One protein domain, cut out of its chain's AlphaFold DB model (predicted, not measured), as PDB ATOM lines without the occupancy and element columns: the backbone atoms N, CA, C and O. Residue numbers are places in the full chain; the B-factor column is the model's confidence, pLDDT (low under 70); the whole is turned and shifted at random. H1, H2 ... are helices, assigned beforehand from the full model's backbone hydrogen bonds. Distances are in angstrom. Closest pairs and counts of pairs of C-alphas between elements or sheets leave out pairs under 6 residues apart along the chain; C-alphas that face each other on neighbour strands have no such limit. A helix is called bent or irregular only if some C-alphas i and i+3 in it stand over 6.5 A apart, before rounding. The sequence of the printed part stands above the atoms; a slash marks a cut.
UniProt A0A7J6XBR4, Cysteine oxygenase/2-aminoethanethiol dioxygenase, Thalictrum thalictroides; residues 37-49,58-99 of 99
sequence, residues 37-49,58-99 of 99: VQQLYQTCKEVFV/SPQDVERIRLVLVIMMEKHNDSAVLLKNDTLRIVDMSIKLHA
ATOM      1  N   VAL A  37     121.843 163.632  73.092       89.38
ATOM      2  CA  VAL A  37     120.924 164.777  73.165       89.38
ATOM      3  C   VAL A  37     120.113 164.936  71.873       89.38
ATOM      4  O   VAL A  37     118.921 165.227  71.919       89.38
ATOM      5  N   GLN A  38     120.730 164.706  70.709       91.19
ATOM      6  CA  GLN A  38     120.023 164.722  69.422       91.19
ATOM      7  C   GLN A  38     119.050 163.544  69.315       91.19
ATOM      8  O   GLN A  38     117.938 163.710  68.818       91.19
ATOM      9  N   GLN A  39     119.444 162.374  69.821       91.81
ATOM     10  CA  GLN A  39     118.578 161.199  69.879       91.81
ATOM     11  C   GLN A  39     117.370 161.430  70.800       91.81
ATOM     12  O   GLN A  39     116.249 161.075  70.432       91.81
ATOM     13  N   LEU A  40     117.570 162.085  71.948       93.94
ATOM     14  CA  LEU A  40     116.488 162.473  72.852       93.94
ATOM     15  C   LEU A  40     115.523 163.446  72.174       93.94
ATOM     16  O   LEU A  40     114.317 163.213  72.176       93.94
ATOM     17  N   TYR A  41     116.054 164.497  71.548       94.00
ATOM     18  CA  TYR A  41     115.241 165.484  70.839       94.00
ATOM     19  C   TYR A  41     114.364 164.833  69.763       94.00
ATOM     20  O   TYR A  41     113.159 165.085  69.706       94.00
ATOM     21  N   GLN A  42     114.952 163.962  68.941       94.50
ATOM     22  CA  GLN A  42     114.232 163.276  67.874       94.50
ATOM     23  C   GLN A  42     113.161 162.325  68.429       94.50
ATOM     24  O   GLN A  42     112.033 162.328  67.940       94.50
ATOM     25  N   THR A  43     113.478 161.590  69.499       94.75
ATOM     26  CA  THR A  43     112.513 160.715  70.185       94.75
ATOM     27  C   THR A  43     111.324 161.513  70.713       94.75
ATOM     28  O   THR A  43     110.181 161.163  70.434       94.75
ATOM     29  N   CYS A  44     111.564 162.622  71.417       93.75
ATOM     30  CA  CYS A  44     110.484 163.477  71.912       93.75
ATOM     31  C   CYS A  44     109.632 164.022  70.764       93.75
ATOM     32  O   CYS A  44     108.407 164.023  70.846       93.75
ATOM     33  N   LYS A  45     110.271 164.449  69.672       94.00
ATOM     34  CA  LYS A  45     109.552 164.949  68.504       94.00
ATOM     35  C   LYS A  45     108.601 163.895  67.940       94.00
ATOM     36  O   LYS A  45     107.455 164.224  67.684       94.00
ATOM     37  N   GLU A  46     109.046 162.653  67.784       93.50
ATOM     38  CA  GLU A  46     108.210 161.552  67.283       93.50
ATOM     39  C   GLU A  46     107.077 161.183  68.239       93.50
ATOM     40  O   GLU A  46     105.956 160.961  67.798       93.50
ATOM     41  N   VAL A  47     107.359 161.139  69.541       93.44
ATOM     42  CA  VAL A  47     106.379 160.742  70.558       93.44
ATOM     43  C   VAL A  47     105.270 161.784  70.721       93.44
ATOM     44  O   VAL A  47     104.104 161.435  70.887       93.44
ATOM     45  N   PHE A  48     105.619 163.068  70.653       91.25
ATOM     46  CA  PHE A  48     104.678 164.158  70.900       91.25
ATOM     47  C   PHE A  48     104.140 164.817  69.616       91.25
ATOM     48  O   PHE A  48     103.370 165.766  69.720       91.25
ATOM     49  N   VAL A  49     104.483 164.333  68.408       89.31
ATOM     50  CA  VAL A  49     104.043 164.957  67.134       89.31
ATOM     51  C   VAL A  49     102.526 164.955  66.955       89.31
ATOM     52  O   VAL A  49     101.960 165.927  66.463       89.31
ATOM     53  N   SER A  58     101.527 156.932  74.438       94.56
ATOM     54  CA  SER A  58     101.392 155.509  74.742       94.56
ATOM     55  C   SER A  58     102.446 155.055  75.771       94.56
ATOM     56  O   SER A  58     103.549 155.612  75.819       94.56
ATOM     57  N   PRO A  59     102.174 154.011  76.573       95.50
ATOM     58  CA  PRO A  59     103.170 153.463  77.494       95.50
ATOM     59  C   PRO A  59     104.468 153.040  76.793       95.50
ATOM     60  O   PRO A  59     105.549 153.209  77.354       95.50
ATOM     61  N   GLN A  60     104.376 152.541  75.553       94.94
ATOM     62  CA  GLN A  60     105.555 152.171  74.768       94.94
ATOM     63  C   GLN A  60     106.420 153.395  74.446       94.94
ATOM     64  O   GLN A  60     107.645 153.338  74.549       94.94
ATOM     65  N   ASP A  61     105.798 154.516  74.093       94.00
ATOM     66  CA  ASP A  61     106.507 155.753  73.775       94.00
ATOM     67  C   ASP A  61     107.142 156.411  75.003       94.00
ATOM     68  O   ASP A  61     108.256 156.936  74.926       94.00
ATOM     69  N   VAL A  62     106.480 156.327  76.158       94.81
ATOM     70  CA  VAL A  62     107.066 156.762  77.434       94.81
ATOM     71  C   VAL A  62     108.319 155.945  77.757       94.81
ATOM     72  O   VAL A  62     109.335 156.517  78.159       94.81
ATOM     73  N   GLU A  63     108.286 154.630  77.535       95.88
ATOM     74  CA  GLU A  63     109.441 153.760  77.767       95.88
ATOM     75  C   GLU A  63     110.610 154.099  76.831       95.88
ATOM     76  O   GLU A  63     111.761 154.184  77.266       95.88
ATOM     77  N   ARG A  64     110.326 154.412  75.560       95.25
ATOM     78  CA  ARG A  64     111.349 154.873  74.605       95.25
ATOM     79  C   ARG A  64     112.079 156.121  75.099       95.25
ATOM     80  O   ARG A  64     113.307 156.173  75.033       95.25
ATOM     81  N   ILE A  65     111.349 157.114  75.611       94.75
ATOM     82  CA  ILE A  65     111.953 158.337  76.165       94.75
ATOM     83  C   ILE A  65     112.800 158.004  77.401       94.75
ATOM     84  O   ILE A  65     113.926 158.494  77.524       94.75
ATOM     85  N   ARG A  66     112.292 157.148  78.299       95.00
ATOM     86  CA  ARG A  66     113.011 156.724  79.513       95.00
ATOM     87  C   ARG A  66     114.347 156.070  79.190       95.00
ATOM     88  O   ARG A  66     115.352 156.458  79.778       95.00
ATOM     89  N   LEU A  67     114.383 155.147  78.233       94.31
ATOM     90  CA  LEU A  67     115.615 154.459  77.837       94.31
ATOM     91  C   LEU A  67     116.700 155.439  77.375       94.31
ATOM     92  O   LEU A  67     117.850 155.339  77.803       94.31
ATOM     93  N   VAL A  68     116.341 156.428  76.553       91.38
ATOM     94  CA  VAL A  68     117.303 157.435  76.076       91.38
ATOM     95  C   VAL A  68     117.829 158.295  77.233       91.38
ATOM     96  O   VAL A  68     119.023 158.596  77.280       91.38
ATOM     97  N   LEU A  69     116.968 158.651  78.192       91.31
ATOM     98  CA  LEU A  69     117.367 159.400  79.389       91.31
ATOM     99  C   LEU A  69     118.295 158.589  80.304       91.31
ATOM    100  O   LEU A  69     119.296 159.132  80.768       91.31
ATOM    101  N   VAL A  70     118.017 157.300  80.511       91.19
ATOM    102  CA  VAL A  70     118.889 156.399  81.285       91.19
ATOM    103  C   VAL A  70     120.282 156.330  80.657       91.19
ATOM    104  O   VAL A  70     121.277 156.549  81.346       91.19
ATOM    105  N   ILE A  71     120.365 156.142  79.337       87.69
ATOM    106  CA  ILE A  71     121.642 156.109  78.604       87.69
ATOM    107  C   ILE A  71     122.396 157.441  78.731       87.69
ATOM    108  O   ILE A  71     123.626 157.467  78.810       87.69
ATOM    109  N   MET A  72     121.677 158.567  78.733       83.69
ATOM    110  CA  MET A  72     122.283 159.886  78.913       83.69
ATOM    111  C   MET A  72     122.867 160.057  80.318       83.69
ATOM    112  O   MET A  72     123.944 160.632  80.459       83.69
ATOM    113  N   MET A  73     122.192 159.535  81.341       78.31
ATOM    114  CA  MET A  73     122.655 159.595  82.728       78.31
ATOM    115  C   MET A  73     123.837 158.652  82.995       78.31
ATOM    116  O   MET A  73     124.754 159.023  83.726       78.31
ATOM    117  N   GLU A  74     123.877 157.481  82.358       72.62
ATOM    118  CA  GLU A  74     124.955 156.499  82.539       72.62
ATOM    119  C   GLU A  74     126.321 157.030  82.069       72.62
ATOM    120  O   GLU A  74     127.326 156.897  82.769       72.62
ATOM    121  N   LYS A  75     126.344 157.778  80.958       58.28
ATOM    122  CA  LYS A  75     127.557 158.408  80.394       58.28
ATOM    123  C   LYS A  75     128.248 159.401  81.343       58.28
ATOM    124  O   LYS A  75     129.430 159.696  81.163       58.28
ATOM    125  N   HIS A  76     127.538 159.936  82.338       56.44
ATOM    126  CA  HIS A  76     128.116 160.822  83.355       56.44
ATOM    127  C   HIS A  76     128.725 160.065  84.544       56.44
ATOM    128  O   HIS A  76     129.557 160.626  85.258       56.44
ATOM    129  N   ASN A  77     128.367 158.795  84.742       55.25
ATOM    130  CA  ASN A  77     128.915 157.973  85.816       55.25
ATOM    131  C   ASN A  77     130.336 157.476  85.482       55.25
ATOM    132  O   ASN A  77     131.205 157.454  86.353       55.25
ATOM    133  N   ASP A  78     130.617 157.191  84.207       54.59
ATOM    134  CA  ASP A  78     131.924 156.687  83.752       54.59
ATOM    135  C   ASP A  78     133.071 157.690  83.959       54.59
ATOM    136  O   ASP A  78     134.188 157.313  84.321       54.59
ATOM    137  N   SER A  79     132.796 158.991  83.803       57.34
ATOM    138  CA  SER A  79     133.798 160.047  84.032       57.34
ATOM    139  C   SER A  79     134.189 160.156  85.511       57.34
ATOM    140  O   SER A  79     135.349 160.411  85.836       57.34
ATOM    141  N   ALA A  80     133.242 159.913  86.423       59.81
ATOM    142  CA  ALA A  80     133.511 159.875  87.857       59.81
ATOM    143  C   ALA A  80     134.265 158.599  88.271       59.81
ATOM    144  O   ALA A  80     135.064 158.636  89.204       59.81
ATOM    145  N   VAL A  81     134.027 157.474  87.588       62.78
ATOM    146  CA  VAL A  81     134.738 156.206  87.822       62.78
ATOM    147  C   VAL A  81     136.197 156.302  87.372       62.78
ATOM    148  O   VAL A  81     137.084 155.879  88.112       62.78
ATOM    149  N   LEU A  82     136.472 156.922  86.219       65.56
ATOM    150  CA  LEU A  82     137.841 157.086  85.721       65.56
ATOM    151  C   LEU A  82     138.705 157.928  86.675       65.56
ATOM    152  O   LEU A  82     139.785 157.489  87.058       65.56
ATOM    153  N   LEU A  83     138.185 159.060  87.166       70.25
ATOM    154  CA  LEU A  83     138.898 159.909  88.134       70.25
ATOM    155  C   LEU A  83     139.191 159.190  89.461       70.25
ATOM    156  O   LEU A  83     140.263 159.372  90.044       70.25
ATOM    157  N   LYS A  84     138.265 158.350  89.943       72.19
ATOM    158  CA  LYS A  84     138.463 157.542  91.160       72.19
ATOM    159  C   LYS A  84     139.549 156.486  90.956       72.19
ATOM    160  O   LYS A  84     140.398 156.317  91.829       72.19
ATOM    161  N   ASN A  85     139.550 155.822  89.803       73.56
ATOM    162  CA  ASN A  85     140.546 154.808  89.464       73.56
ATOM    163  C   ASN A  85     141.939 155.422  89.291       73.56
ATOM    164  O   ASN A  85     142.911 154.879  89.809       73.56
ATOM    165  N   ASP A  86     142.043 156.575  88.630       84.12
ATOM    166  CA  ASP A  86     143.317 157.283  88.478       84.12
ATOM    167  C   ASP A  86     143.857 157.766  89.832       84.12
ATOM    168  O   ASP A  86     145.037 157.579  90.125       84.12
ATOM    169  N   THR A  87     142.989 158.284  90.708       81.38
ATOM    170  CA  THR A  87     143.367 158.665  92.081       81.38
ATOM    171  C   THR A  87     143.884 157.464  92.872       81.38
ATOM    172  O   THR A  87     144.928 157.561  93.513       81.38
ATOM    173  N   LEU A  88     143.195 156.319  92.792       84.00
ATOM    174  CA  LEU A  88     143.594 155.090  93.483       84.00
ATOM    175  C   LEU A  88     144.962 154.577  92.998       84.00
ATOM    176  O   LEU A  88     145.782 154.133  93.797       84.00
ATOM    177  N   ARG A  89     145.240 154.693  91.695       85.06
ATOM    178  CA  ARG A  89     146.546 154.339  91.120       85.06
ATOM    179  C   ARG A  89     147.657 155.276  91.586       85.06
ATOM    180  O   ARG A  89     148.759 154.811  91.860       85.06
ATOM    181  N   ILE A  90     147.376 156.573  91.689       86.38
ATOM    182  CA  ILE A  90     148.349 157.565  92.165       86.38
ATOM    183  C   ILE A  90     148.710 157.302  93.631       86.38
ATOM    184  O   ILE A  90     149.894 157.261  93.959       86.38
ATOM    185  N   VAL A  91     147.721 157.068  94.503       88.44
ATOM    186  CA  VAL A  91     147.997 156.800  95.927       88.44
ATOM    187  C   VAL A  91     148.740 155.479  96.136       88.44
ATOM    188  O   VAL A  91     149.653 155.437  96.955       88.44
ATOM    189  N   ASP A  92     148.423 154.433  95.366       87.88
ATOM    190  CA  ASP A  92     149.131 153.146  95.420       87.88
ATOM    191  C   ASP A  92     150.611 153.297  95.030       87.88
ATOM    192  O   ASP A  92     151.503 152.833  95.743       87.88
ATOM    193  N   MET A  93     150.893 154.048  93.957       87.62
ATOM    194  CA  MET A  93     152.265 154.371  93.555       87.62
ATOM    195  C   MET A  93     153.009 155.191  94.617       87.62
ATOM    196  O   MET A  93     154.183 154.925  94.869       87.62
ATOM    197  N   SER A  94     152.347 156.164  95.254       79.19
ATOM    198  CA  SER A  94     152.952 156.969  96.324       79.19
ATOM    199  C   SER A  94     153.282 156.145  97.568       79.19
ATOM    200  O   SER A  94     154.361 156.318  98.131       79.19
ATOM    201  N   ILE A  95     152.401 155.227  97.974       88.44
ATOM    202  CA  ILE A  95     152.650 154.317  99.103       88.44
ATOM    203  C   ILE A  95     153.845 153.413  98.792       88.44
ATOM    204  O   ILE A  95     154.729 153.246  99.627       88.44
ATOM    205  N   LYS A  96     153.910 152.882  97.568       81.00
ATOM    206  CA  LYS A  96     154.979 151.981  97.130       81.00
ATOM    207  C   LYS A  96     156.342 152.658  96.961       81.00
ATOM    208  O   LYS A  96     157.355 151.975  96.987       81.00
ATOM    209  N   LEU A  97     156.370 153.978  96.767       83.06
ATOM    210  CA  LEU A  97     157.607 154.762  96.689       83.06
ATOM    211  C   LEU A  97     158.186 155.091  98.075       83.06
ATOM    212  O   LEU A  97     159.370 155.399  98.180       83.06
ATOM    213  N   HIS A  98     157.356 155.062  99.119       74.56
ATOM    214  CA  HIS A  98     157.711 155.495 100.473       74.56
ATOM    215  C   HIS A  98     157.757 154.337 101.493       74.56
ATOM    216  O   HIS A  98     157.778 154.582 102.703       74.56
ATOM    217  N   ALA A  99     157.755 153.094 101.004       67.81
ATOM    218  CA  ALA A  99     157.943 151.852 101.756       67.81
ATOM    219  C   ALA A  99     159.262 151.192 101.340       67.81
ATOM    220  O   ALA A  99     159.954 150.666 102.239       67.81
TER     221      ALA A  99
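Overview. This is residues 37 to 49 and 58 to 99 of the 99 residues of the protein "Cysteine oxygenase/2-aminoethanethiol dioxygenase" of Thalictrum thalictroides (UniProt A0A7J6XBR4). One long, nearly straight helix, H2, makes the length of the model, and a short helix, H1, packs side by side on its first part. The two run opposite ways, and residues 73 to 99 stick out as a long bare arm, of which 73 to 97 belong to H2. The printed part has 55 residues, with two named helices in the order H1, H2 and no named strand; the class is all helix. It is extended, with a radius of gyration of the C-alphas of 20.0 A, and its C-alphas span 65 by 19 by 7 A, a rod.

Along the chain. The printed part begins with H1, residues 37 to 48, which starts at C-alpha 37 at (120.924, 164.777, 73.165) and measures 16.4 A from first to last C-alpha. After the cut comes H2, residues 59 to 97, from C-alpha 59 at (103.170, 153.463, 77.494) to C-alpha 97 at (157.607, 154.762, 96.689), a length of 57.7 A.

Arrangement. H1 and H2 touch, with 10 pairs of C-alphas within 8 A. Their closest C-alphas are those of Val 47 and Asp 61, 5.9 A apart. H2 touches H1 with residues 61 to 72 alone. Their lines stand at a shallow tilt of 19 degrees, and they run opposite ways. Neither helix is bent. In H1 every O i to N i+4 pair is within hydrogen-bond range; in H2, 30 of 35 are.

Size, cuts and confidence. The two C-alphas farthest apart, those of Val 49 and Ala 99, are 65.4 A from each other. Residues 73 to 99 stand free. Residues 50 to 57 are not printed, and C-alphas 49 and 58 are 12.4 A apart across this cut, which lies in the link from H1 to H2. The mean pLDDT of the printed part is 83.5; residues 75 to 82 and residue 99 are under 70. Ala 99 is the chain's last residue.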